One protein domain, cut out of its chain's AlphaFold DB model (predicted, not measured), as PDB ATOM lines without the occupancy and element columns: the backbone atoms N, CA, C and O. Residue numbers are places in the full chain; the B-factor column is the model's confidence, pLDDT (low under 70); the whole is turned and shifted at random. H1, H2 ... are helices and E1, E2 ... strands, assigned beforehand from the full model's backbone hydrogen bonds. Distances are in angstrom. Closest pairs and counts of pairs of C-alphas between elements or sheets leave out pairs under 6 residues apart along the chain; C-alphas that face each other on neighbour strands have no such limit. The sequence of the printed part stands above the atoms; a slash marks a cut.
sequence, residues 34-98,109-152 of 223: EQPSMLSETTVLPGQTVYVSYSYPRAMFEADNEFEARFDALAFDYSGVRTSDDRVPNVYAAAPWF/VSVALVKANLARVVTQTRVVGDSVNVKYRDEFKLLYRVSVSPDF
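This is residues 34 to 98 and 109 to 152 of the 223 residues of an uncharacterized protein of Deinococcus koreensis (UniProt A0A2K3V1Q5). A long, twisted ribbon, the hairpin of E4 and E5, makes the longest axis of the domain, with E2 beside one half of E5 and the short E3 beside E4 near its middle. H1 only grazes this sheet with residues 70 to 72, and E1 lies far from the middle, near the beginning of E2. The printed part has 109 residues, with five named strands and one named helix in the order E1 E2 H1 E3 E4 E5; the sheet runs E2 E5 E4 E3, all antiparallel, and the class is mostly strand. The whole is loose, with a radius of gyration of the C-alphas of 17.5 A, and elongated, spanning 62 by 33 by 21 A.

The printed part begins at Glu 34. E1 is residues 41 to 44, with C-alpha 41 at (29.583, 23.411, -6.827), and a tight link leads to E2, residues 49 to 57, 25.7 A long. A short link leads to H1, residues 65 to 72, 10.4 A long. A long link, residues 73 to 90, leads to E3, residues 91 to 94. After the cut comes E4, residues 109 to 128, 51.4 A long, which bends by 59 degrees at residue 112. A tight link joins it to E5, residues 131 to 148, 50.7 A long, ending with C-alpha 148 at (42.123, 21.258, -14.368).

E4 and E5 are inner strands and form a hairpin, antiparallel at 166 degrees; N 126 and O 133 are 2.8 A apart, and N 110 and O 147 are 2.8 A apart, both within hydrogen-bond range. E2, an edge strand, is antiparallel to E5 at 146 degrees, with N 50 and O 146 within hydrogen-bond range at 2.8 A. E3, the other edge strand, is antiparallel to E4 at 154 degrees, with N 118 and O 93 within hydrogen-bond range at 2.8 A. E2 and E3 are apart. H1 is on the sheet but only grazes it; its closest C-alphas to E4 are those of Phe 71 and Leu 118, 7.0 A apart. In H1 every O i to N i+4 pair is within hydrogen-bond range. E1 pairs with no named strand; its closest C-alphas to E2 are those of Val 44 and Val 50, 6.9 A apart. E1 and E4 are apart.

The two C-alphas farthest apart are those of Gly 129 and Asp 151, at 62.5 A. Residues 99 to 108 are not printed, and C-alphas 98 and 109 across the cut are 22.0 A apart. Residues 73 to 90 hold no named element. The mean pLDDT of the printed part is 88.3, and residues 62 to 63 are under 70.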
ATOM      1  N   GLU A  34      24.752  16.906 -14.558       89.31
ATOM      2  CA  GLU A  34      23.714  17.932 -14.440       89.31
ATOM      3  C   GLU A  34      23.721  18.543 -13.040       89.31
ATOM      4  O   GLU A  34      23.599  17.843 -12.035       89.31
ATOM      5  N   GLN A  35      23.861  19.862 -12.979       89.25
ATOM      6  CA  GLN A  35      23.881  20.606 -11.729       89.25
ATOM      7  C   GLN A  35      22.469  21.094 -11.380       89.25
ATOM      8  O   GLN A  35      21.778  21.633 -12.251       89.25
ATOM      9  N   PRO A  36      22.019  20.946 -10.118       79.44
ATOM     10  CA  PRO A  36      20.647  21.275  -9.741       79.44
ATOM     11  C   PRO A  36      20.378  22.786  -9.740       79.44
ATOM     12  O   PRO A  36      19.224  23.204  -9.810       79.44
ATOM     13  N   SER A  37      21.424  23.615  -9.663       82.19
ATOM     14  CA  SER A  37      21.315  25.070  -9.752       82.19
ATOM     15  C   SER A  37      22.596  25.711 -10.288       82.19
ATOM     16  O   SER A  37      23.677  25.131 -10.213       82.19
ATOM     17  N   MET A  38      22.497  26.961 -10.742       80.12
ATOM     18  CA  MET A  38      23.649  27.795 -11.118       80.12
ATOM     19  C   MET A  38      24.628  28.100  -9.971       80.12
ATOM     20  O   MET A  38      25.743  28.538 -10.229       80.12
ATOM     21  N   LEU A  39      24.215  27.892  -8.717       80.75
ATOM     22  CA  LEU A  39      25.050  28.099  -7.528       80.75
ATOM     23  C   LEU A  39      25.707  26.799  -7.047       80.75
ATOM     24  O   LEU A  39      26.454  26.807  -6.075       80.75
ATOM     25  N   SER A  40      25.414  25.674  -7.702       81.38
ATOM     26  CA  SER A  40      25.929  24.372  -7.299       81.38
ATOM     27  C   SER A  40      27.410  24.229  -7.633       81.38
ATOM     28  O   SER A  40      27.864  24.581  -8.728       81.38
ATOM     29  N   GLU A  41      28.158  23.677  -6.680       84.31
ATOM     30  CA  GLU A  41      29.583  23.411  -6.827       84.31
ATOM     31  C   GLU A  41      29.824  22.229  -7.776       84.31
ATOM     32  O   GLU A  41      29.247  21.148  -7.633       84.31
ATOM     33  N   THR A  42      30.736  22.411  -8.728       85.06
ATOM     34  CA  THR A  42      31.271  21.314  -9.534       85.06
ATOM     35  C   THR A  42      32.549  20.797  -8.895       85.06
ATOM     36  O   THR A  42      33.515  21.542  -8.741       85.06
ATOM     37  N   THR A  43      32.565  19.510  -8.542       84.38
ATOM     38  CA  THR A  43      33.777  18.862  -8.030       84.38
ATOM     39  C   THR A  43      34.676  18.428  -9.184       84.38
ATOM     40  O   THR A  43      34.212  17.713 -10.069       84.38
ATOM     41  N   VAL A  44      35.949  18.833  -9.166       84.19
ATOM     42  CA  VAL A  44      36.955  18.439 -10.169       84.19
ATOM     43  C   VAL A  44      38.276  18.101  -9.478       84.19
ATOM     44  O   VAL A  44      38.644  18.749  -8.497       84.19
ATOM     45  N   LEU A  45      38.980  17.085  -9.977       83.75
ATOM     46  CA  LEU A  45      40.319  16.713  -9.512       83.75
ATOM     47  C   LEU A  45      41.402  17.293 -10.438       83.75
ATOM     48  O   LEU A  45      41.142  17.475 -11.633       83.75
ATOM     49  N   PRO A  46      42.621  17.549  -9.929       86.31
ATOM     50  CA  PRO A  46      43.771  17.857 -10.774       86.31
ATOM     51  C   PRO A  46      43.978  16.803 -11.872       86.31
ATOM     52  O   PRO A  46      43.795  15.607 -11.648       86.31
ATOM     53  N   GLY A  47      44.313  17.258 -13.079       84.94
ATOM     54  CA  GLY A  47      44.526  16.406 -14.253       84.94
ATOM     55  C   GLY A  47      43.247  15.929 -14.947       84.94
ATOM     56  O   GLY A  47      43.331  15.279 -15.988       84.94
ATOM     57  N   GLN A  48      42.063  16.259 -14.420       85.62
ATOM     58  CA  GLN A  48      40.796  15.796 -14.977       85.62
ATOM     59  C   GLN A  48      40.088  16.839 -15.835       85.62
ATOM     60  O   GLN A  48      40.191  18.054 -15.649       85.62
ATOM     61  N   THR A  49      39.294  16.322 -16.772       88.00
ATOM     62  CA  THR A  49      38.283  17.085 -17.505       88.00
ATOM     63  C   THR A  49      36.891  16.552 -17.197       88.00
ATOM     64  O   THR A  49      36.654  15.351 -17.325       88.00
ATOM     65  N   VAL A  50      35.973  17.458 -16.860       90.00
ATOM     66  CA  VAL A  50      34.568  17.171 -16.555       90.00
ATOM     67  C   VAL A  50      33.665  18.010 -17.459       90.00
ATOM     68  O   VAL A  50      33.924  19.191 -17.699       90.00
ATOM     69  N   TYR A  51      32.591  17.407 -17.959       92.12
ATOM     70  CA  TYR A  51      31.531  18.099 -18.688       92.12
ATOM     71  C   TYR A  51      30.342  18.336 -17.764       92.12
ATOM     72  O   TYR A  51      29.744  17.375 -17.282       92.12
ATOM     73  N   VAL A  52      29.981  19.596 -17.535       92.00
ATOM     74  CA  VAL A  52      28.938  19.984 -16.576       92.00
ATOM     75  C   VAL A  52      27.854  20.822 -17.227       92.00
ATOM     76  O   VAL A  52      28.146  21.758 -17.970       92.00
ATOM     77  N   SER A  53      26.595  20.488 -16.952       93.25
ATOM     78  CA  SER A  53      25.442  21.229 -17.451       93.25
ATOM     79  C   SER A  53      24.796  22.037 -16.338       93.25
ATOM     80  O   SER A  53      24.454  21.494 -15.292       93.25
ATOM     81  N   TYR A  54      24.597  23.327 -16.595       92.44
ATOM     82  CA  TYR A  54      23.917  24.252 -15.700       92.44
ATOM     83  C   TYR A  54      22.676  24.836 -16.371       92.44
ATOM     84  O   TYR A  54      22.695  25.177 -17.558       92.44
ATOM     85  N   SER A  55      21.619  24.982 -15.575       91.94
ATOM     86  CA  SER A  55      20.410  25.723 -15.927       91.94
ATOM     87  C   SER A  55      20.496  27.144 -15.385       91.94
ATOM     88  O   SER A  55      20.625  27.350 -14.176       91.94
ATOM     89  N   TYR A  56      20.389  28.121 -16.278       89.38
ATOM     90  CA  TYR A  56      20.330  29.535 -15.936       89.38
ATOM     91  C   TYR A  56      18.942  30.080 -16.269       89.38
ATOM     92  O   TYR A  56      18.472  29.877 -17.391       89.38
ATOM     93  N   PRO A  57      18.268  30.779 -15.340       88.12
ATOM     94  CA  PRO A  57      16.999  31.426 -15.643       88.12
ATOM     95  C   PRO A  57      17.165  32.396 -16.809       88.12
ATOM     96  O   PRO A  57      18.143  33.141 -16.850       88.12
ATOM     97  N   ARG A  58      16.182  32.444 -17.713       86.06
ATOM     98  CA  ARG A  58      16.165  33.405 -18.825       86.06
ATOM     99  C   ARG A  58      16.451  34.837 -18.367       86.06
ATOM    100  O   ARG A  58      17.253  35.512 -18.990       86.06
ATOM    101  N   ALA A  59      15.873  35.246 -17.237       82.44
ATOM    102  CA  ALA A  59      16.029  36.581 -16.659       82.44
ATOM    103  C   ALA A  59      17.463  36.944 -16.216       82.44
ATOM    104  O   ALA A  59      17.711  38.098 -15.881       82.44
ATOM    105  N   MET A  60      18.395  35.984 -16.160       78.25
ATOM    106  CA  MET A  60      19.808  36.281 -15.898       78.25
ATOM    107  C   MET A  60      20.482  36.962 -17.094       78.25
ATOM    108  O   MET A  60      21.469  37.674 -16.920       78.25
ATOM    109  N   PHE A  61      19.956  36.735 -18.292       79.62
ATOM    110  CA  PHE A  61      20.428  37.360 -19.511       79.62
ATOM    111  C   PHE A  61      19.430  38.450 -19.885       79.62
ATOM    112  O   PHE A  61      18.217  38.260 -19.774       79.62
ATOM    113  N   GLU A  62      19.934  39.623 -20.251       65.75
ATOM    114  CA  GLU A  62      19.054  40.717 -20.644       65.75
ATOM    115  C   GLU A  62      18.341  40.356 -21.945       65.75
ATOM    116  O   GLU A  62      18.972  39.958 -22.921       65.75
ATOM    117  N   ALA A  63      17.018  40.480 -21.942       63.56
ATOM    118  CA  ALA A  63      16.218  40.204 -23.117       63.56
ATOM    119  C   ALA A  63      16.102  41.462 -23.980       63.56
ATOM    120  O   ALA A  63      15.530  42.470 -23.558       63.56
ATOM    121  N   ASP A  64      16.643  41.400 -25.191       71.38
ATOM    122  CA  ASP A  64      16.209  42.258 -26.284       71.38
ATOM    123  C   ASP A  64      15.087  41.571 -27.084       71.38
ATOM    124  O   ASP A  64      14.760  40.399 -26.875       71.38
ATOM    125  N   ASN A  65      14.460  42.307 -28.003       78.44
ATOM    126  CA  ASN A  65      13.343  41.781 -28.793       78.44
ATOM    127  C   ASN A  65      13.735  40.550 -29.637       78.44
ATOM    128  O   ASN A  65      12.882  39.718 -29.942       78.44
ATOM    129  N   GLU A  66      15.006  40.423 -30.023       77.38
ATOM    130  CA  GLU A  66      15.500  39.272 -30.783       77.38
ATOM    131  C   GLU A  66      15.593  38.030 -29.889       77.38
ATOM    132  O   GLU A  66      15.220  36.924 -30.289       77.38
ATOM    133  N   PHE A  67      16.031  38.219 -28.647       78.62
ATOM    134  CA  PHE A  67      16.079  37.192 -27.619       78.62
ATOM    135  C   PHE A  67      14.685  36.665 -27.262       78.62
ATOM    136  O   PHE A  67      14.488  35.451 -27.175       78.62
ATOM    137  N   GLU A  68      13.712  37.570 -27.114       83.00
ATOM    138  CA  GLU A  68      12.301  37.239 -26.883       83.00
ATOM    139  C   GLU A  68      11.744  36.363 -28.011       83.00
ATOM    140  O   GLU A  68      11.256  35.257 -27.762       83.00
ATOM    141  N   ALA A  69      11.935  36.792 -29.264       86.56
ATOM    142  CA  ALA A  69      11.448  36.072 -30.437       86.56
ATOM    143  C   ALA A  69      11.982  34.630 -30.522       86.56
ATOM    144  O   ALA A  69      11.284  33.723 -30.981       86.56
ATOM    145  N   ARG A  70      13.215  34.384 -30.056       88.81
ATOM    146  CA  ARG A  70      13.813  33.040 -30.043       88.81
ATOM    147  C   ARG A  70      13.187  32.114 -29.003       88.81
ATOM    148  O   ARG A  70      13.062  30.921 -29.274       88.81
ATOM    149  N   PHE A  71      12.799  32.630 -27.838       89.19
ATOM    150  CA  PHE A  71      12.047  31.848 -26.852       89.19
ATOM    151  C   PHE A  71      10.599  31.627 -27.292       89.19
ATOM    152  O   PHE A  71      10.063  30.537 -27.093       89.19
ATOM    153  N   ASP A  72       9.983  32.615 -27.936       89.75
ATOM    154  CA  ASP A  72       8.616  32.502 -28.452       89.75
ATOM    155  C   ASP A  72       8.498  31.480 -29.585       89.75
ATOM    156  O   ASP A  72       7.478  30.802 -29.704       89.75
ATOM    157  N   ALA A  73       9.571  31.281 -30.355       91.19
ATOM    158  CA  ALA A  73       9.654  30.230 -31.365       91.19
ATOM    159  C   ALA A  73       9.635  28.796 -30.783       91.19
ATOM    160  O   ALA A  73       9.463  27.835 -31.537       91.19
ATOM    161  N   LEU A  74       9.802  28.613 -29.464       92.06
ATOM    162  CA  LEU A  74       9.724  27.299 -28.818       92.06
ATOM    163  C   LEU A  74       8.265  26.859 -28.639       92.06
ATOM    164  O   LEU A  74       7.599  27.217 -27.665       92.06
ATOM    165  N   ALA A  75       7.781  26.019 -29.551       93.56
ATOM    166  CA  ALA A  75       6.448  25.433 -29.464       93.56
ATOM    167  C   ALA A  75       6.448  24.127 -28.654       93.56
ATOM    168  O   ALA A  75       7.304  23.262 -28.843       93.56
ATOM    169  N   PHE A  76       5.462  23.973 -27.769       93.50
ATOM    170  CA  PHE A  76       5.199  22.702 -27.099       93.50
ATOM    171  C   PHE A  76       4.549  21.705 -28.050       93.50
ATOM    172  O   PHE A  76       3.651  22.058 -28.813       93.50
ATOM    173  N   ASP A  77       4.955  20.446 -27.932       91.75
ATOM    174  CA  ASP A  77       4.258  19.336 -28.563       91.75
ATOM    175  C   ASP A  77       3.229  18.743 -27.592       91.75
ATOM    176  O   ASP A  77       3.574  18.203 -26.540       91.75
ATOM    177  N   TYR A  78       1.954  18.858 -27.956       91.75
ATOM    178  CA  TYR A  78       0.825  18.331 -27.189       91.75
ATOM    179  C   TYR A  78       0.322  16.985 -27.720       91.75
ATOM    180  O   TYR A  78      -0.577  16.402 -27.121       91.75
ATOM    181  N   SER A  79       0.878  16.479 -28.827       89.19
ATOM    182  CA  SER A  79       0.366  15.294 -29.534       89.19
ATOM    183  C   SER A  79       0.349  14.021 -28.678       89.19
ATOM    184  O   SER A  79      -0.460  13.118 -28.911       89.19
ATOM    185  N   GLY A  80       1.216  13.960 -27.664       83.88
ATOM    186  CA  GLY A  80       1.307  12.858 -26.710       83.88
ATOM    187  C   GLY A  80       0.379  12.957 -25.496       83.88
ATOM    188  O   GLY A  80       0.330  12.004 -24.727       83.88
ATOM    189  N   VAL A  81      -0.347  14.063 -25.296       87.56
ATOM    190  CA  VAL A  81      -1.175  14.276 -24.095       87.56
ATOM    191  C   VAL A  81      -2.614  13.854 -24.363       87.56
ATOM    192  O   VAL A  81      -3.334  14.515 -25.106       87.56
ATOM    193  N   ARG A  82      -3.041  12.746 -23.755       83.94
ATOM    194  CA  ARG A  82      -4.384  12.162 -23.925       83.94
ATOM    195  C   ARG A  82      -5.151  12.062 -22.613       83.94
ATOM    196  O   ARG A  82      -6.378  12.077 -22.614       83.94
ATOM    197  N   THR A  83      -4.436  11.945 -21.505       84.69
ATOM    198  CA  THR A  83      -4.972  11.767 -20.158       84.69
ATOM    199  C   THR A  83      -4.352  12.774 -19.193       84.69
ATOM    200  O   THR A  83      -3.350  13.420 -19.497       84.69
ATOM    201  N   SER A  84      -4.950  12.928 -18.011       81.31
ATOM    202  CA  SER A  84      -4.458  13.835 -16.965       81.31
ATOM    203  C   SER A  84      -3.090  13.460 -16.398       81.31
ATOM    204  O   SER A  84      -2.450  14.314 -15.785       81.31
ATOM    205  N   ASP A  85      -2.666  12.213 -16.596       85.06
ATOM    206  CA  ASP A  85      -1.373  11.705 -16.138       85.06
ATOM    207  C   ASP A  85      -0.259  11.948 -17.168       85.06
ATOM    208  O   ASP A  85       0.927  11.876 -16.834       85.06
ATOM    209  N   ASP A  86      -0.622  12.288 -18.410       87.44
ATOM    210  CA  ASP A  86       0.347  12.580 -19.456       87.44
ATOM    211  C   ASP A  86       1.014  13.940 -19.224       87.44
ATOM    212  O   ASP A  86       0.405  14.925 -18.791       87.44
ATOM    213  N   ARG A  87       2.304  14.009 -19.556       89.44
ATOM    214  CA  ARG A  87       3.118  15.214 -19.396       89.44
ATOM    215  C   ARG A  87       3.549  15.754 -20.751       89.44
ATOM    216  O   ARG A  87       4.102  15.020 -21.566       89.44
ATOM    217  N   VAL A  88       3.385  17.062 -20.941       92.69
ATOM    218  CA  VAL A  88       3.980  17.763 -22.087       92.69
ATOM    219  C   VAL A  88       5.510  17.717 -21.953       92.69
ATOM    220  O   VAL A  88       6.035  18.096 -20.897       92.69
ATOM    221  N   PRO A  89       6.244  17.246 -22.975       92.81
ATOM    222  CA  PRO A  89       7.699  17.184 -22.932       92.81
ATOM    223  C   PRO A  89       8.327  18.583 -22.880       92.81
ATOM    224  O   PRO A  89       7.762  19.573 -23.348       92.81
ATOM    225  N   ASN A  90       9.537  18.662 -22.319       93.38
ATOM    226  CA  ASN A  90      10.336  19.886 -22.375       93.38
ATOM    227  C   ASN A  90      10.756  20.173 -23.820       93.38
ATOM    228  O   ASN A  90      11.078  19.251 -24.572       93.38
ATOM    229  N   VAL A  91      10.837  21.453 -24.168       94.12
ATOM    230  CA  VAL A  91      11.255  21.900 -25.500       94.12
ATOM    231  C   VAL A  91      12.670  22.445 -25.418       94.12
ATOM    232  O   VAL A  91      12.989  23.203 -24.501       94.12
ATOM    233  N   TYR A  92      13.509  22.079 -26.383       93.69
ATOM    234  CA  TYR A  92      14.879  22.564 -26.480       93.69
ATOM    235  C   TYR A  92      15.176  23.046 -27.896       93.69
ATOM    236  O   TYR A  92      14.832  22.369 -28.863       93.69
ATOM    237  N   ALA A  93      15.886  24.165 -28.013       94.38
ATOM    238  CA  ALA A  93      16.473  24.612 -29.271       94.38
ATOM    239  C   ALA A  93      17.941  24.974 -29.073       94.38
ATOM    240  O   ALA A  93      18.326  25.521 -28.039       94.38
ATOM    241  N   ALA A  94      18.770  24.682 -30.072       93.06
ATOM    242  CA  ALA A  94      20.173  25.068 -30.039       93.06
ATOM    243  C   ALA A  94      20.317  26.596 -30.128       93.06
ATOM    244  O   ALA A  94      19.642  27.248 -30.923       93.06
ATOM    245  N   ALA A  95      21.241  27.152 -29.346       90.94
ATOM    246  CA  ALA A  95      21.582  28.573 -29.344       90.94
ATOM    247  C   ALA A  95      23.056  28.778 -29.744       90.94
ATOM    248  O   ALA A  95      23.860  29.206 -28.920       90.94
ATOM    249  N   PRO A  96      23.457  28.465 -30.994       89.19
ATOM    250  CA  PRO A  96      24.862  28.554 -31.421       89.19
ATOM    251  C   PRO A  96      25.408  29.993 -31.437       89.19
ATOM    252  O   PRO A  96      26.617  30.201 -31.439       89.19
ATOM    253  N   TRP A  97      24.517  30.981 -31.448       85.44
ATOM    254  CA  TRP A  97      24.831  32.406 -31.359       85.44
ATOM    255  C   TRP A  97      25.238  32.843 -29.944       85.44
ATOM    256  O   TRP A  97      25.832  33.906 -29.785       85.44
ATOM    257  N   PHE A  98      24.934  32.044 -28.918       87.19
ATOM    258  CA  PHE A  98      25.255  32.365 -27.535       87.19
ATOM    259  C   PHE A  98      26.688  31.925 -27.221       87.19
ATOM    260  O   PHE A  98      26.978  30.729 -27.147       87.19
ATOM    261  N   VAL A 109      43.236  26.239 -14.353       87.50
ATOM    262  CA  VAL A 109      41.847  25.855 -14.640       87.50
ATOM    263  C   VAL A 109      41.405  26.482 -15.955       87.50
ATOM    264  O   VAL A 109      41.583  27.674 -16.187       87.50
ATOM    265  N   SER A 110      40.781  25.684 -16.816       89.56
ATOM    266  CA  SER A 110      40.168  26.160 -18.056       89.56
ATOM    267  C   SER A 110      38.697  25.773 -18.106       89.56
ATOM    268  O   SER A 110      38.308  24.668 -17.724       89.56
ATOM    269  N   VAL A 111      37.871  26.707 -18.571       92.00
ATOM    270  CA  VAL A 111      36.435  26.508 -18.765       92.00
ATOM    271  C   VAL A 111      36.102  26.898 -20.195       92.00
ATOM    272  O   VAL A 111      36.488  27.968 -20.653       92.00
ATOM    273  N   ALA A 112      35.381  26.038 -20.904       91.75
ATOM    274  CA  ALA A 112      34.901  26.308 -22.253       91.75
ATOM    275  C   ALA A 112      33.409  25.998 -22.358       91.75
ATOM    276  O   ALA A 112      32.940  24.995 -21.819       91.75
ATOM    277  N   LEU A 113      32.659  26.835 -23.074       92.88
ATOM    278  CA  LEU A 113      31.274  26.544 -23.437       92.88
ATOM    279  C   LEU A 113      31.265  25.570 -24.620       92.88
ATOM    280  O   LEU A 113      31.799  25.873 -25.682       92.88
ATOM    281  N   VAL A 114      30.664  24.398 -24.426       93.56
ATOM    282  CA  VAL A 114      30.569  23.333 -25.436       93.56
ATOM    283  C   VAL A 114      29.255  23.425 -26.198       93.56
ATOM    284  O   VAL A 114      29.218  23.248 -27.411       93.56
ATOM    285  N   LYS A 115      28.157  23.670 -25.478       92.69
ATOM    286  CA  LYS A 115      26.815  23.739 -26.057       92.69
ATOM    287  C   LYS A 115      25.955  24.715 -25.271       92.69
ATOM    288  O   LYS A 115      25.963  24.692 -24.043       92.69
ATOM    289  N   ALA A 116      25.171  25.511 -25.983       93.44
ATOM    290  CA  ALA A 116      24.121  26.344 -25.417       93.44
ATOM    291  C   ALA A 116      22.781  25.950 -26.037       93.44
ATOM    292  O   ALA A 116      22.676  25.810 -27.258       93.44
ATOM    293  N   ASN A 117      21.764  25.761 -25.198       94.44
ATOM    294  CA  ASN A 117      20.391  25.558 -25.643       94.44
ATOM    295  C   ASN A 117      19.453  26.519 -24.921       94.44
ATOM    296  O   ASN A 117      19.604  26.749 -23.720       94.44
ATOM    297  N   LEU A 118      18.439  26.981 -25.644       93.75
ATOM    298  CA  LEU A 118      17.216  27.501 -25.054       93.75
ATOM    299  C   LEU A 118      16.380  26.312 -24.597       93.75
ATOM    300  O   LEU A 118      16.291  25.304 -25.304       93.75
ATOM    301  N   ALA A 119      15.784  26.424 -23.423       93.69
ATOM    302  CA  ALA A 119      14.936  25.398 -22.856       93.69
ATOM    303  C   ALA A 119      13.639  26.022 -22.355       93.69
ATOM    304  O   ALA A 119      13.658  26.988 -21.594       93.69
ATOM    305  N   ARG A 120      12.520  25.412 -22.732       94.25
ATOM    306  CA  ARG A 120      11.225  25.649 -22.108       94.25
ATOM    307  C   ARG A 120      10.869  24.413 -21.296       94.25
ATOM    308  O   ARG A 120      10.481  23.373 -21.834       94.25
ATOM    309  N   VAL A 121      11.093  24.510 -19.990       93.06
ATOM    310  CA  VAL A 121      10.989  23.383 -19.061       93.06
ATOM    311  C   VAL A 121       9.595  23.371 -18.453       93.06
ATOM    312  O   VAL A 121       9.216  24.289 -17.725       93.06
ATOM    313  N   VAL A 122       8.833  22.318 -18.736       93.75
ATOM    314  CA  VAL A 122       7.485  22.127 -18.200       93.75
ATOM    315  C   VAL A 122       7.584  21.764 -16.727       93.75
ATOM    316  O   VAL A 122       8.121  20.714 -16.371       93.75
ATOM    317  N   THR A 123       7.029  22.602 -15.859       92.81
ATOM    318  CA  THR A 123       6.955  22.341 -14.416       92.81
ATOM    319  C   THR A 123       5.650  21.659 -14.029       92.81
ATOM    320  O   THR A 123       5.609  20.935 -13.041       92.81
ATOM    321  N   GLN A 124       4.575  21.893 -14.788       92.50
ATOM    322  CA  GLN A 124       3.267  21.295 -14.537       92.50
ATOM    323  C   GLN A 124       2.484  21.156 -15.844       92.50
ATOM    324  O   GLN A 124       2.428  22.095 -16.633       92.50
ATOM    325  N   THR A 125       1.841  20.007 -16.045       93.00
ATOM    326  CA  THR A 125       0.819  19.791 -17.081       93.00
ATOM    327  C   THR A 125      -0.514  19.543 -16.382       93.00
ATOM    328  O   THR A 125      -0.552  18.863 -15.359       93.00
ATOM    329  N   ARG A 126      -1.597  20.142 -16.878       91.69
ATOM    330  CA  ARG A 126      -2.953  19.929 -16.366       91.69
ATOM    331  C   ARG A 126      -3.934  19.832 -17.524       91.69
ATOM    332  O   ARG A 126      -4.126  20.805 -18.247       91.69
ATOM    333  N   VAL A 127      -4.605  18.694 -17.632       89.75
ATOM    334  CA  VAL A 127      -5.714  18.497 -18.572       89.75
ATOM    335  C   VAL A 127      -7.020  18.925 -17.895       89.75
ATOM    336  O   VAL A 127      -7.289  18.537 -16.757       89.75
ATOM    337  N   VAL A 128      -7.794  19.791 -18.548       87.50
ATOM    338  CA  VAL A 128      -9.092  20.294 -18.071       87.50
ATOM    339  C   VAL A 128     -10.087  20.225 -19.227       87.50
ATOM    340  O   VAL A 128     -10.013  21.037 -20.147       87.50
ATOM    341  N   GLY A 129     -11.006  19.256 -19.183       86.31
ATOM    342  CA  GLY A 129     -11.859  18.943 -20.333       86.31
ATOM    343  C   GLY A 129     -10.996  18.599 -21.549       86.31
ATOM    344  O   GLY A 129     -10.059  17.814 -21.424       86.31
ATOM    345  N   ASP A 130     -11.248  19.270 -22.670       85.69
ATOM    346  CA  ASP A 130     -10.493  19.097 -23.921       85.69
ATOM    347  C   ASP A 130      -9.275  20.036 -24.041       85.69
ATOM    348  O   ASP A 130      -8.682  20.174 -25.109       85.69
ATOM    349  N   SER A 131      -8.901  20.739 -22.965       88.00
ATOM    350  CA  SER A 131      -7.798  21.709 -22.965       88.00
ATOM    351  C   SER A 131      -6.602  21.237 -22.140       88.00
ATOM    352  O   SER A 131      -6.750  20.772 -21.009       88.00
ATOM    353  N   VAL A 132      -5.392  21.443 -22.669       91.06
ATOM    354  CA  VAL A 132      -4.129  21.181 -21.961       91.06
ATOM    355  C   VAL A 132      -3.512  22.501 -21.509       91.06
ATOM    356  O   VAL A 132      -3.128  23.339 -22.318       91.06
ATOM    357  N   ASN A 133      -3.391  22.679 -20.197       91.69
ATOM    358  CA  ASN A 133      -2.738  23.829 -19.583       91.69
ATOM    359  C   ASN A 133      -1.333  23.446 -19.119       91.69
ATOM    360  O   ASN A 133      -1.151  22.450 -18.414       91.69
ATOM    361  N   VAL A 134      -0.343  24.265 -19.461       93.25
ATOM    362  CA  VAL A 134       1.063  24.017 -19.126       93.25
ATOM    363  C   VAL A 134       1.608  25.191 -18.332       93.25
ATOM    364  O   VAL A 134       1.495  26.339 -18.752       93.25
ATOM    365  N   LYS A 135       2.238  24.898 -17.193       94.25
ATOM    366  CA  LYS A 135       3.145  25.838 -16.535       94.25
ATOM    367  C   LYS A 135       4.568  25.460 -16.885       94.25
ATOM    368  O   LYS A 135       4.938  24.284 -16.819       94.25
ATOM    369  N   TYR A 136       5.354  26.461 -17.228       94.50
ATOM    370  CA  TYR A 136       6.730  26.281 -17.640       94.50
ATOM    371  C   TYR A 136       7.598  27.429 -17.153       94.50
ATOM    372  O   TYR A 136       7.108  28.451 -16.670       94.50
ATOM    373  N   ARG A 137       8.902  27.230 -17.295       92.81
ATOM    374  CA  ARG A 137       9.924  28.248 -17.097       92.81
ATOM    375  C   ARG A 137      10.891  28.215 -18.270       92.81
ATOM    376  O   ARG A 137      11.224  27.138 -18.770       92.81
ATOM    377  N   ASP A 138      11.311  29.397 -18.689       92.81
ATOM    378  CA  ASP A 138      12.294  29.566 -19.748       92.81
ATOM    379  C   ASP A 138      13.698  29.664 -19.137       92.81
ATOM    380  O   ASP A 138      13.945  30.422 -18.190       92.81
ATOM    381  N   GLU A 139      14.625  28.881 -19.678       92.75
ATOM    382  CA  GLU A 139      15.989  28.743 -19.176       92.75
ATOM    383  C   GLU A 139      17.000  28.609 -20.314       92.75
ATOM    384  O   GLU A 139      16.684  28.164 -21.417       92.75
ATOM    385  N   PHE A 140      18.254  28.921 -20.007       91.56
ATOM    386  CA  PHE A 140      19.414  28.496 -20.776       91.56
ATOM    387  C   PHE A 140      19.989  27.235 -20.159       91.56
ATOM    388  O   PHE A 140      20.385  27.237 -18.993       91.56
ATOM    389  N   LYS A 141      20.105  26.177 -20.960       93.19
ATOM    390  CA  LYS A 141      20.857  24.981 -20.587       93.19
ATOM    391  C   LYS A 141      22.234  25.055 -21.231       93.19
ATOM    392  O   LYS A 141      22.381  24.822 -22.435       93.19
ATOM    393  N   LEU A 142      23.229  25.415 -20.426       93.31
ATOM    394  CA  LEU A 142      24.613  25.597 -20.854       93.31
ATOM    395  C   LEU A 142      25.438  24.382 -20.436       93.31
ATOM    396  O   LEU A 142      25.348  23.924 -19.298       93.31
ATOM    397  N   LEU A 143      26.217  23.841 -21.367       93.62
ATOM    398  CA  LEU A 143      27.140  22.735 -21.151       93.62
ATOM    399  C   LEU A 143      28.565  23.264 -21.229       93.62
ATOM    400  O   LEU A 143      28.985  23.751 -22.281       93.62
ATOM    401  N   TYR A 144      29.313  23.111 -20.147       93.56
ATOM    402  CA  TYR A 144      30.713  23.494 -20.071       93.56
ATOM    403  C   TYR A 144      31.622  22.276 -20.058       93.56
ATOM    404  O   TYR A 144      31.273  21.232 -19.513       93.56
ATOM    405  N   ARG A 145      32.820  22.448 -20.606       93.19
ATOM    406  CA  ARG A 145      33.980  21.597 -20.365       93.19
ATOM    407  C   ARG A 145      34.872  22.321 -19.366       93.19
ATOM    408  O   ARG A 145      35.335  23.420 -19.658       93.19
ATOM    409  N   VAL A 146      35.102  21.707 -18.214       91.00
ATOM    410  CA  VAL A 146      36.002  22.201 -17.170       91.00
ATOM    411  C   VAL A 146      37.206  21.276 -17.128       91.00
ATOM    412  O   VAL A 146      37.043  20.077 -16.913       91.00
ATOM    413  N   SER A 147      38.400  21.814 -17.342       89.75
ATOM    414  CA  SER A 147      39.654  21.058 -17.292       89.75
ATOM    415  C   SER A 147      40.590  21.681 -16.266       89.75
ATOM    416  O   SER A 147      40.795  22.897 -16.275       89.75
ATOM    417  N   VAL A 148      41.166  20.849 -15.402       88.75
ATOM    418  CA  VAL A 148      42.123  21.258 -14.368       88.75
ATOM    419  C   VAL A 148      43.479  20.633 -14.679       88.75
ATOM    420  O   VAL A 148      43.567  19.442 -14.969       88.75
ATOM    421  N   SER A 149      44.533  21.444 -14.642       87.12
ATOM    422  CA  SER A 149      45.915  21.008 -14.845       87.12
ATOM    423  C   SER A 149      46.296  19.926 -13.828       87.12
ATOM    424  O   SER A 149      45.867  20.014 -12.675       87.12
ATOM    425  N   PRO A 150      47.095  18.911 -14.202       85.12
ATOM    426  CA  PRO A 150      47.635  17.951 -13.237       85.12
ATOM    427  C   PRO A 150      48.483  18.628 -12.152       85.12
ATOM    428  O   PRO A 150      48.428  18.215 -11.001       85.12
ATOM    429  N   ASP A 151      49.177  19.716 -12.495       84.44
ATOM    430  CA  ASP A 151      50.032  20.474 -11.570       84.44
ATOM    431  C   ASP A 151      49.258  21.512 -10.736       84.44
ATOM    432  O   ASP A 151      49.851  22.393 -10.112       84.44
ATOM    433  N   PHE A 152      47.921  21.479 -10.769       81.56
ATOM    434  CA  PHE A 152      47.101  22.413 -10.008       81.56
ATOM    435  C   PHE A 152      47.163  22.088  -8.513       81.56
ATOM    436  O   PHE A 152      46.631  21.069  -8.073       81.56
TER     437      PHE A 152